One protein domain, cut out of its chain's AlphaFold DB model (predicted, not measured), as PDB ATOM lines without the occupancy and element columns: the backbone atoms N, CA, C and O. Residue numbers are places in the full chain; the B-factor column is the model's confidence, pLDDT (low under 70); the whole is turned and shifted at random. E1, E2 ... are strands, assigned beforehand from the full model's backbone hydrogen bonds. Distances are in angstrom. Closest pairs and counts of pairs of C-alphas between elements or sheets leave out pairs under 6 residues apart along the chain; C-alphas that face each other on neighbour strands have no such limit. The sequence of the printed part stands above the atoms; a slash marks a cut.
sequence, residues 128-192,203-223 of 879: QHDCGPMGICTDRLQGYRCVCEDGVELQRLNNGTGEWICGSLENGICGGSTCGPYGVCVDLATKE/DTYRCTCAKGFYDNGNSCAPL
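This is residues 128 to 192 and 203 to 223 of the 879 residues of the protein "Hypothetical protein" of Pyrodinium bahamense (UniProt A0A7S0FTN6). With little regular structure, two lobes, E1 to E4 and E5 to E8, are joined by a loop, residues 168 to 182. The 86 printed residues have eight named strands, in antiparallel pairs, and no named helix: all strand. The whole is compact: radius of gyration of the C-alphas 13.0 A, spans 43, 31 and 19 A.

Hairpin E1 and E2, residues 135 to 138 and 145 to 148, has N 136 and O 147 within hydrogen-bond range, 2.9 A. Hairpin E3 and E4, residues 153 to 156 and 164 to 167, comes closest to E2 at C-alphas 166 and 148, 5.4 A. E5, residues 183 to 187, has N 184 2.8 A from O 208 of E6, residues 205 to 209.

Find C-alpha 135 at (80.816, 113.393, 100.657); hairpin E7 and E8, residues 213 to 215 and 220 to 222, ends at C-alpha 222, (96.958, 110.518, 116.015).

Residues 193 to 202 are cut out, leaving 12.4 A between C-alphas 192 and 203; 29 printed residues have pLDDT under 70.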
ATOM      1  N   GLN A 128      83.426 107.000 111.885       71.56
ATOM      2  CA  GLN A 128      84.886 106.916 111.922       71.56
ATOM      3  C   GLN A 128      85.528 107.679 110.755       71.56
ATOM      4  O   GLN A 128      86.639 108.194 110.907       71.56
ATOM      5  N   HIS A 129      84.863 107.758 109.599       70.69
ATOM      6  CA  HIS A 129      85.412 108.369 108.382       70.69
ATOM      7  C   HIS A 129      84.576 109.538 107.841       70.69
ATOM      8  O   HIS A 129      84.972 110.130 106.839       70.69
ATOM      9  N   ASP A 130      83.488 109.899 108.534       75.31
ATOM     10  CA  ASP A 130      82.647 111.090 108.312       75.31
ATOM     11  C   ASP A 130      82.253 111.261 106.838       75.31
ATOM     12  O   ASP A 130      82.565 112.255 106.183       75.31
ATOM     13  N   CYS A 131      81.667 110.199 106.273       80.50
ATOM     14  CA  CYS A 131      81.280 110.080 104.862       80.50
ATOM     15  C   CYS A 131      82.403 110.197 103.811       80.50
ATOM     16  O   CYS A 131      82.152 109.963 102.625       80.50
ATOM     17  N   GLY A 132      83.644 110.445 104.223       71.94
ATOM     18  CA  GLY A 132      84.793 110.622 103.346       71.94
ATOM     19  C   GLY A 132      84.868 112.016 102.697       71.94
ATOM     20  O   GLY A 132      83.880 112.732 102.594       71.94
ATOM     21  N   PRO A 133      86.052 112.410 102.194       66.50
ATOM     22  CA  PRO A 133      86.348 113.781 101.749       66.50
ATOM     23  C   PRO A 133      85.557 114.276 100.532       66.50
ATOM     24  O   PRO A 133      85.603 115.464 100.238       66.50
ATOM     25  N   MET A 134      84.886 113.371  99.817       72.12
ATOM     26  CA  MET A 134      84.075 113.657  98.627       72.12
ATOM     27  C   MET A 134      82.571 113.503  98.920       72.12
ATOM     28  O   MET A 134      81.779 113.235  98.012       72.12
ATOM     29  N   GLY A 135      82.185 113.569 100.197       78.50
ATOM     30  CA  GLY A 135      80.816 113.393 100.657       78.50
ATOM     31  C   GLY A 135      80.484 114.288 101.842       78.50
ATOM     32  O   GLY A 135      81.305 114.509 102.724       78.50
ATOM     33  N   ILE A 136      79.252 114.786 101.871       81.94
ATOM     34  CA  ILE A 136      78.690 115.504 103.016       81.94
ATOM     35  C   ILE A 136      77.821 114.519 103.792       81.94
ATOM     36  O   ILE A 136      76.928 113.889 103.212       81.94
ATOM     37  N   CYS A 137      78.062 114.378 105.094       84.62
ATOM     38  CA  CYS A 137      77.155 113.628 105.947       84.62
ATOM     39  C   CYS A 137      75.853 114.413 106.162       84.62
ATOM     40  O   CYS A 137      75.861 115.608 106.450       84.62
ATOM     41  N   THR A 138      74.725 113.733 105.977       84.62
ATOM     42  CA  THR A 138      73.380 114.240 106.255       84.62
ATOM     43  C   THR A 138      72.765 113.383 107.345       84.62
ATOM     44  O   THR A 138      72.528 112.187 107.147       84.62
ATOM     45  N   ASP A 139      72.547 114.014 108.491       81.00
ATOM     46  CA  ASP A 139      71.952 113.402 109.669       81.00
ATOM     47  C   ASP A 139      70.473 113.046 109.444       81.00
ATOM     48  O   ASP A 139      69.809 113.599 108.553       81.00
ATOM     49  N   ARG A 140      69.990 112.048 110.189       79.00
ATOM     50  CA  ARG A 140      68.615 111.534 110.149       79.00
ATOM     51  C   ARG A 140      68.332 110.752 111.427       79.00
ATOM     52  O   ARG A 140      69.048 109.791 111.679       79.00
ATOM     53  N   LEU A 141      67.184 111.004 112.061       72.69
ATOM     54  CA  LEU A 141      66.477 110.070 112.955       72.69
ATOM     55  C   LEU A 141      66.792 108.574 112.686       72.69
ATOM     56  O   LEU A 141      66.170 107.946 111.820       72.69
ATOM     57  N   GLN A 142      67.699 107.998 113.485       66.31
ATOM     58  CA  GLN A 142      68.108 106.584 113.463       66.31
ATOM     59  C   GLN A 142      68.885 106.131 112.201       66.31
ATOM     60  O   GLN A 142      68.743 104.984 111.757       66.31
ATOM     61  N   GLY A 143      69.728 106.997 111.635       71.81
ATOM     62  CA  GLY A 143      70.838 106.599 110.769       71.81
ATOM     63  C   GLY A 143      71.178 107.582 109.646       71.81
ATOM     64  O   GLY A 143      70.405 107.757 108.700       71.81
ATOM     65  N   TYR A 144      72.405 108.107 109.686       81.50
ATOM     66  CA  TYR A 144      73.026 108.992 108.692       81.50
ATOM     67  C   TYR A 144      72.914 108.546 107.217       81.50
ATOM     68  O   TYR A 144      72.751 107.372 106.862       81.50
ATOM     69  N   ARG A 145      73.119 109.509 106.311       84.69
ATOM     70  CA  ARG A 145      73.384 109.281 104.883       84.69
ATOM     71  C   ARG A 145      74.502 110.185 104.383       84.69
ATOM     72  O   ARG A 145      74.434 111.392 104.563       84.69
ATOM     73  N   CYS A 146      75.417 109.635 103.596       85.75
ATOM     74  CA  CYS A 146      76.347 110.437 102.804       85.75
ATOM     75  C   CYS A 146      75.712 110.905 101.489       85.75
ATOM     76  O   CYS A 146      75.068 110.120 100.785       85.75
ATOM     77  N   VAL A 147      75.926 112.174 101.148       87.00
ATOM     78  CA  VAL A 147      75.626 112.766  99.840       87.00
ATOM     79  C   VAL A 147      76.957 113.039  99.145       87.00
ATOM     80  O   VAL A 147      77.737 113.856  99.625       87.00
ATOM     81  N   CYS A 148      77.235 112.320  98.059       83.06
ATOM     82  CA  CYS A 148      78.511 112.392  97.343       83.06
ATOM     83  C   CYS A 148      78.530 113.515  96.300       83.06
ATOM     84  O   CYS A 148      77.482 113.865  95.755       83.06
ATOM     85  N   GLU A 149      79.717 114.045  95.994       78.62
ATOM     86  CA  GLU A 149      79.910 114.958  94.860       78.62
ATOM     87  C   GLU A 149      79.710 114.256  93.500       78.62
ATOM     88  O   GLU A 149      79.867 113.037  93.371       78.62
ATOM     89  N   ASP A 150      79.368 115.035  92.467       70.94
ATOM     90  CA  ASP A 150      79.055 114.526  91.128       70.94
ATOM     91  C   ASP A 150      80.200 113.687  90.529       70.94
ATOM     92  O   ASP A 150      81.312 114.167  90.300       70.94
ATOM     93  N   GLY A 151      79.902 112.422  90.220       64.62
ATOM     94  CA  GLY A 151      80.865 111.455  89.679       64.62
ATOM     95  C   GLY A 151      81.555 110.571  90.726       64.62
ATOM     96  O   GLY A 151      82.396 109.754  90.349       64.62
ATOM     97  N   VAL A 152      81.196 110.690  92.009       69.81
ATOM     98  CA  VAL A 152      81.677 109.827  93.100       69.81
ATOM     99  C   VAL A 152      80.540 108.924  93.591       69.81
ATOM    100  O   VAL A 152      79.426 109.388  93.824       69.81
ATOM    101  N   GLU A 153      80.801 107.623  93.761       76.56
ATOM    102  CA  GLU A 153      79.780 106.652  94.181       76.56
ATOM    103  C   GLU A 153      79.843 106.329  95.683       76.56
ATOM    104  O   GLU A 153      80.882 106.441  96.341       76.56
ATOM    105  N   LEU A 154      78.702 105.903  96.233       78.62
ATOM    106  CA  LEU A 154      78.577 105.501  97.631       78.62
ATOM    107  C   LEU A 154      79.076 104.060  97.820       78.62
ATOM    108  O   LEU A 154      78.446 103.105  97.363       78.62
ATOM    109  N   GLN A 155      80.180 103.901  98.540       76.56
ATOM    110  CA  GLN A 155      80.815 102.616  98.828       76.56
ATOM    111  C   GLN A 155      80.653 102.244 100.306       76.56
ATOM    112  O   GLN A 155      80.492 103.108 101.165       76.56
ATOM    113  N   ARG A 156      80.714 100.944 100.621       78.62
ATOM    114  CA  ARG A 156      80.661 100.448 102.003       78.62
ATOM    115  C   ARG A 156      82.034  99.968 102.461       78.62
ATOM    116  O   ARG A 156      82.640  99.114 101.815       78.62
ATOM    117  N   LEU A 157      82.520 100.488 103.584       70.81
ATOM    118  CA  LEU A 157      83.863 100.206 104.070       70.81
ATOM    119  C   LEU A 157      83.946  98.812 104.712       70.81
ATOM    120  O   LEU A 157      83.482  98.572 105.827       70.81
ATOM    121  N   ASN A 158      84.624  97.893 104.022       63.78
ATOM    122  CA  ASN A 158      84.815  96.502 104.456       63.78
ATOM    123  C   ASN A 158      85.809  96.327 105.631       63.78
ATOM    124  O   ASN A 158      86.140  95.202 105.995       63.78
ATOM    125  N   ASN A 159      86.279  97.414 106.252       60.28
ATOM    126  CA  ASN A 159      87.292  97.414 107.317       60.28
ATOM    127  C   ASN A 159      86.704  97.173 108.729       60.28
ATOM    128  O   ASN A 159      87.184  97.722 109.717       60.28
ATOM    129  N   GLY A 160      85.621  96.397 108.828       57.69
ATOM    130  CA  GLY A 160      84.955  96.052 110.090       57.69
ATOM    131  C   GLY A 160      83.947  97.076 110.631       57.69
ATOM    132  O   GLY A 160      83.045  96.667 111.353       57.69
ATOM    133  N   THR A 161      84.029  98.359 110.253       65.00
ATOM    134  CA  THR A 161      83.018  99.371 110.635       65.00
ATOM    135  C   THR A 161      81.694  99.169 109.896       65.00
ATOM    136  O   THR A 161      80.625  99.347 110.471       65.00
ATOM    137  N   GLY A 162      81.744  98.775 108.616       69.94
ATOM    138  CA  GLY A 162      80.553  98.663 107.771       69.94
ATOM    139  C   GLY A 162      79.893 100.010 107.452       69.94
ATOM    140  O   GLY A 162      78.729 100.015 107.043       69.94
ATOM    141  N   GLU A 163      80.627 101.107 107.647       77.75
ATOM    142  CA  GLU A 163      80.254 102.497 107.360       77.75
ATOM    143  C   GLU A 163      80.086 102.737 105.849       77.75
ATOM    144  O   GLU A 163      80.726 102.064 105.036       77.75
ATOM    145  N   TRP A 164      79.223 103.676 105.461       80.25
ATOM    146  CA  TRP A 164      79.120 104.154 104.079       80.25
ATOM    147  C   TRP A 164      79.983 105.403 103.887       80.25
ATOM    148  O   TRP A 164      79.951 106.299 104.721       80.25
ATOM    149  N   ILE A 165      80.721 105.472 102.780       80.44
ATOM    150  CA  ILE A 165      81.573 106.610 102.410       80.44
ATOM    151  C   ILE A 165      81.472 106.899 100.909       80.44
ATOM    152  O   ILE A 165      81.182 106.010 100.110       80.44
ATOM    153  N   CYS A 166      81.749 108.135 100.512       82.38
ATOM    154  CA  CYS A 166      81.840 108.545  99.116       82.38
ATOM    155  C   CYS A 166      83.259 108.292  98.588       82.38
ATOM    156  O   CYS A 166      84.228 108.868  99.087       82.38
ATOM    157  N   GLY A 167      83.385 107.411  97.591       68.19
ATOM    158  CA  GLY A 167      84.673 106.969  97.053       68.19
ATOM    159  C   GLY A 167      84.646 106.736  95.543       68.19
ATOM    160  O   GLY A 167      83.630 106.343  94.966       68.19
ATOM    161  N   SER A 168      85.783 106.966  94.888       63.72
ATOM    162  CA  SER A 168      85.925 106.730  93.448       63.72
ATOM    163  C   SER A 168      86.032 105.232  93.138       63.72
ATOM    164  O   SER A 168      86.622 104.477  93.918       63.72
ATOM    165  N   LEU A 169      85.460 104.783  92.016       54.03
ATOM    166  CA  LEU A 169      85.581 103.391  91.569       54.03
ATOM    167  C   LEU A 169      87.000 103.083  91.053       54.03
ATOM    168  O   LEU A 169      87.759 103.974  90.675       54.03
ATOM    169  N   GLU A 170      87.355 101.796  91.042       54.19
ATOM    170  CA  GLU A 170      88.703 101.277  90.771       54.19
ATOM    171  C   GLU A 170      89.346 101.807  89.470       54.19
ATOM    172  O   GLU A 170      89.104 101.264  88.397       54.19
ATOM    173  N   ASN A 171      90.206 102.831  89.565       52.47
ATOM    174  CA  ASN A 171      91.274 103.165  88.592       52.47
ATOM    175  C   ASN A 171      92.338 104.153  89.151       52.47
ATOM    176  O   ASN A 171      93.118 104.731  88.392       52.47
ATOM    177  N   GLY A 172      92.366 104.378  90.471       55.72
ATOM    178  CA  GLY A 172      93.226 105.360  91.145       55.72
ATOM    179  C   GLY A 172      94.639 104.879  91.510       55.72
ATOM    180  O   GLY A 172      94.932 103.682  91.538       55.72
ATOM    181  N   ILE A 173      95.519 105.825  91.855       59.66
ATOM    182  CA  ILE A 173      96.891 105.597  92.352       59.66
ATOM    183  C   ILE A 173      96.869 105.006  93.776       59.66
ATOM    184  O   ILE A 173      97.791 104.288  94.164       59.66
ATOM    185  N   CYS A 174      95.785 105.215  94.530       62.38
ATOM    186  CA  CYS A 174      95.529 104.616  95.843       62.38
ATOM    187  C   CYS A 174      95.568 103.067  95.889       62.38
ATOM    188  O   CYS A 174      95.614 102.507  96.986       62.38
ATOM    189  N   GLY A 175      95.641 102.361  94.750       55.16
ATOM    190  CA  GLY A 175      95.728 100.891  94.623       55.16
ATOM    191  C   GLY A 175      96.954 100.185  95.245       55.16
ATOM    192  O   GLY A 175      97.241  99.038  94.906       55.16
ATOM    193  N   GLY A 176      97.684 100.843  96.147       59.72
ATOM    194  CA  GLY A 176      98.767 100.261  96.950       59.72
ATOM    195  C   GLY A 176      99.108 101.029  98.238       59.72
ATOM    196  O   GLY A 176     100.035 100.634  98.944       59.72
ATOM    197  N   SER A 177      98.376 102.103  98.557       58.62
ATOM    198  CA  SER A 177      98.701 103.047  99.637       58.62
ATOM    199  C   SER A 177      97.650 102.999 100.743       58.62
ATOM    200  O   SER A 177      96.574 103.579 100.621       58.62
ATOM    201  N   THR A 178      97.948 102.316 101.850       65.50
ATOM    202  CA  THR A 178      97.029 102.234 102.994       65.50
ATOM    203  C   THR A 178      97.276 103.370 103.988       65.50
ATOM    204  O   THR A 178      98.236 103.350 104.754       65.50
ATOM    205  N   CYS A 179      96.347 104.326 104.058       72.25
ATOM    206  CA  CYS A 179      96.369 105.473 104.983       72.25
ATOM    207  C   CYS A 179      96.223 105.118 106.486       72.25
ATOM    208  O   CYS A 179      95.970 105.989 107.320       72.25
ATOM    209  N   GLY A 180      96.413 103.847 106.853       74.69
ATOM    210  CA  GLY A 180      96.028 103.265 108.137       74.69
ATOM    211  C   GLY A 180      94.519 102.977 108.225       74.69
ATOM    212  O   GLY A 180      93.763 103.350 107.334       74.69
ATOM    213  N   PRO A 181      94.045 102.326 109.303       77.94
ATOM    214  CA  PRO A 181      92.611 102.091 109.509       77.94
ATOM    215  C   PRO A 181      91.825 103.385 109.810       77.94
ATOM    216  O   PRO A 181      90.604 103.412 109.673       77.94
ATOM    217  N   TYR A 182      92.516 104.463 110.191       79.88
ATOM    218  CA  TYR A 182      91.951 105.772 110.543       79.88
ATOM    219  C   TYR A 182      92.028 106.798 109.396       79.88
ATOM    220  O   TYR A 182      91.987 107.999 109.650       79.88
ATOM    221  N   GLY A 183      92.181 106.342 108.146       76.75
ATOM    222  CA  GLY A 183      92.321 107.228 106.992       76.75
ATOM    223  C   GLY A 183      91.808 106.649 105.680       76.75
ATOM    224  O   GLY A 183      91.977 105.462 105.406       76.75
ATOM    225  N   VAL A 184      91.238 107.519 104.850       76.81
ATOM    226  CA  VAL A 184      90.815 107.242 103.472       76.81
ATOM    227  C   VAL A 184      91.846 107.847 102.516       76.81
ATOM    228  O   VAL A 184      92.261 108.993 102.690       76.81
ATOM    229  N   CYS A 185      92.278 107.078 101.517       74.56
ATOM    230  CA  CYS A 185      93.201 107.556 100.489       74.56
ATOM    231  C   CYS A 185      92.445 108.365  99.426       74.56
ATOM    232  O   CYS A 185      91.397 107.929  98.949       74.56
ATOM    233  N   VAL A 186      92.983 109.528  99.058       74.88
ATOM    234  CA  VAL A 186      92.453 110.417  98.016       74.88
ATOM    235  C   VAL A 186      93.502 110.593  96.934       74.88
ATOM    236  O   VAL A 186      94.595 111.090  97.205       74.88
ATOM    237  N   ASP A 187      93.163 110.233  95.702       71.19
ATOM    238  CA  ASP A 187      94.026 110.456  94.547       71.19
ATOM    239  C   ASP A 187      94.146 111.951  94.229       71.19
ATOM    240  O   ASP A 187      93.162 112.624  93.913       71.19
ATOM    241  N   LEU A 188      95.372 112.479  94.266       68.06
ATOM    242  CA  LEU A 188      95.641 113.840  93.818       68.06
ATOM    243  C   LEU A 188      95.853 113.805  92.302       68.06
ATOM    244  O   LEU A 188      96.870 113.312  91.808       68.06
ATOM    245  N   ALA A 189      94.872 114.323  91.558       57.41
ATOM    246  CA  ALA A 189      94.848 114.316  90.096       57.41
ATOM    247  C   ALA A 189      95.954 115.205  89.486       57.41
ATOM    248  O   ALA A 189      95.718 116.334  89.053       57.41
ATOM    249  N   THR A 190      97.179 114.681  89.430       53.06
ATOM    250  CA  THR A 190      98.390 115.363  88.948       53.06
ATOM    251  C   THR A 190      98.417 115.526  87.423       53.06
ATOM    252  O   THR A 190      99.252 114.967  86.710       53.06
ATOM    253  N   LYS A 191      97.553 116.403  86.902       50.59
ATOM    254  CA  LYS A 191      97.843 117.110  85.647       50.59
ATOM    255  C   LYS A 191      98.938 118.149  85.893       50.59
ATOM    256  O   LYS A 191      98.639 119.307  86.141       50.59
ATOM    257  N   GLU A 192     100.192 117.708  85.821       44.34
ATOM    258  CA  GLU A 192     101.196 118.246  84.884       44.34
ATOM    259  C   GLU A 192     102.582 117.640  85.143       44.34
ATOM    260  O   GLU A 192     103.180 117.788  86.210       44.34
ATOM    261  N   ASP A 203     103.509 113.649  96.282       56.34
ATOM    262  CA  ASP A 203     102.103 113.986  96.501       56.34
ATOM    263  C   ASP A 203     101.213 113.465  95.357       56.34
ATOM    264  O   ASP A 203     100.519 114.222  94.680       56.34
ATOM    265  N   THR A 204     101.259 112.153  95.102       63.41
ATOM    266  CA  THR A 204     100.328 111.478  94.170       63.41
ATOM    267  C   THR A 204      98.987 111.128  94.817       63.41
ATOM    268  O   THR A 204      97.995 110.936  94.118       63.41
ATOM    269  N   TYR A 205      98.941 111.072  96.147       68.06
ATOM    270  CA  TYR A 205      97.735 110.895  96.949       68.06
ATOM    271  C   TYR A 205      97.868 111.673  98.268       68.06
ATOM    272  O   TYR A 205      98.972 112.049  98.668       68.06
ATOM    273  N   ARG A 206      96.740 111.905  98.941       75.69
ATOM    274  CA  ARG A 206      96.643 112.440 100.310       75.69
ATOM    275  C   ARG A 206      95.839 111.469 101.171       75.69
ATOM    276  O   ARG A 206      94.958 110.786 100.652       75.69
ATOM    277  N   CYS A 207      96.098 111.428 102.472       80.25
ATOM    278  CA  CYS A 207      95.229 110.734 103.416       80.25
ATOM    279  C   CYS A 207      94.251 111.721 104.067       80.25
ATOM    280  O   CYS A 207      94.664 112.634 104.778       80.25
ATOM    281  N   THR A 208      92.947 111.531 103.864       80.38
ATOM    282  CA  THR A 208      91.930 112.195 104.692       80.38
ATOM    283  C   THR A 208      91.719 111.364 105.946       80.38
ATOM    284  O   THR A 208      91.456 110.165 105.861       80.38
ATOM    285  N   CYS A 209      91.866 111.992 107.107       84.19
ATOM    286  CA  CYS A 209      91.950 111.304 108.388       84.19
ATOM    287  C   CYS A 209      90.686 111.460 109.230       84.19
ATOM    288  O   CYS A 209      90.020 112.492 109.181       84.19
ATOM    289  N   ALA A 210      90.406 110.437 110.037       81.56
ATOM    290  CA  ALA A 210      89.388 110.472 111.080       81.56
ATOM    291  C   ALA A 210      89.625 111.629 112.069       81.56
ATOM    292  O   ALA A 210      90.770 112.041 112.293       81.56
ATOM    293  N   LYS A 211      88.559 112.103 112.727       82.94
ATOM    294  CA  LYS A 211      88.647 113.083 113.825       82.94
ATOM    295  C   LYS A 211      89.668 112.587 114.870       82.94
ATOM    296  O   LYS A 211      89.670 111.417 115.247       82.94
ATOM    297  N   GLY A 212      90.593 113.457 115.285       83.12
ATOM    298  CA  GLY A 212      91.721 113.096 116.161       83.12
ATOM    299  C   GLY A 212      92.953 112.492 115.474       83.12
ATOM    300  O   GLY A 212      93.916 112.149 116.164       83.12
ATOM    301  N   PHE A 213      92.985 112.424 114.140       88.50
ATOM    302  CA  PHE A 213      94.156 112.030 113.350       88.50
ATOM    303  C   PHE A 213      94.500 113.089 112.282       88.50
ATOM    304  O   PHE A 213      93.631 113.799 111.788       88.50
ATOM    305  N   TYR A 214      95.780 113.192 111.915       87.25
ATOM    306  CA  TYR A 214      96.295 114.088 110.872       87.25
ATOM    307  C   TYR A 214      97.169 113.327 109.868       87.25
ATOM    308  O   TYR A 214      97.784 112.312 110.208       87.25
ATOM    309  N   ASP A 215      97.253 113.829 108.635       86.31
ATOM    310  CA  ASP A 215      98.093 113.230 107.597       86.31
ATOM    311  C   ASP A 215      99.574 113.572 107.824       86.31
ATOM    312  O   ASP A 215      99.965 114.741 107.845       86.31
ATOM    313  N   ASN A 216     100.418 112.548 107.973       84.38
ATOM    314  CA  ASN A 216     101.878 112.700 108.016       84.38
ATOM    315  C   ASN A 216     102.541 112.623 106.617       84.38
ATOM    316  O   ASN A 216     103.770 112.604 106.503       84.38
ATOM    317  N   GLY A 217     101.734 112.547 105.556       77.00
ATOM    318  CA  GLY A 217     102.129 112.383 104.159       77.00
ATOM    319  C   GLY A 217     102.322 110.925 103.722       77.00
ATOM    320  O   GLY A 217     102.707 110.694 102.579       77.00
ATOM    321  N   ASN A 218     102.128 109.950 104.614       76.62
ATOM    322  CA  ASN A 218     102.096 108.508 104.322       76.62
ATOM    323  C   ASN A 218     100.864 107.823 104.943       76.62
ATOM    324  O   ASN A 218     100.409 106.802 104.434       76.62
ATOM    325  N   SER A 219     100.401 108.299 106.102       83.50
ATOM    326  CA  SER A 219      99.324 107.686 106.880       83.50
ATOM    327  C   SER A 219      98.727 108.658 107.897       83.50
ATOM    328  O   SER A 219      99.356 109.642 108.292       83.50
ATOM    329  N   CYS A 220      97.531 108.336 108.386       86.50
ATOM    330  CA  CYS A 220      96.892 109.086 109.458       86.50
ATOM    331  C   CYS A 220      97.529 108.762 110.818       86.50
ATOM    332  O   CYS A 220      97.411 107.648 111.337       86.50
ATOM    333  N   ALA A 221      98.220 109.745 111.397       88.88
ATOM    334  CA  ALA A 221      98.814 109.680 112.729       88.88
ATOM    335  C   ALA A 221      97.907 110.377 113.759       88.88
ATOM    336  O   ALA A 221      97.326 111.409 113.437       88.88
ATOM    337  N   PRO A 222      97.779 109.866 114.997       90.00
ATOM    338  CA  PRO A 222      96.958 110.518 116.015       90.00
ATOM    339  C   PRO A 222      97.538 111.885 116.389       90.00
ATOM    340  O   PRO A 222      98.764 112.032 116.491       90.00
ATOM    341  N   LEU A 223      96.659 112.863 116.632       90.62
ATOM    342  CA  LEU A 223      97.031 114.163 117.191       90.62
ATOM    343  C   LEU A 223      97.711 113.989 118.558       90.62
ATOM    344  O   LEU A 223      97.543 112.979 119.248       90.62
TER     345      LEU A 223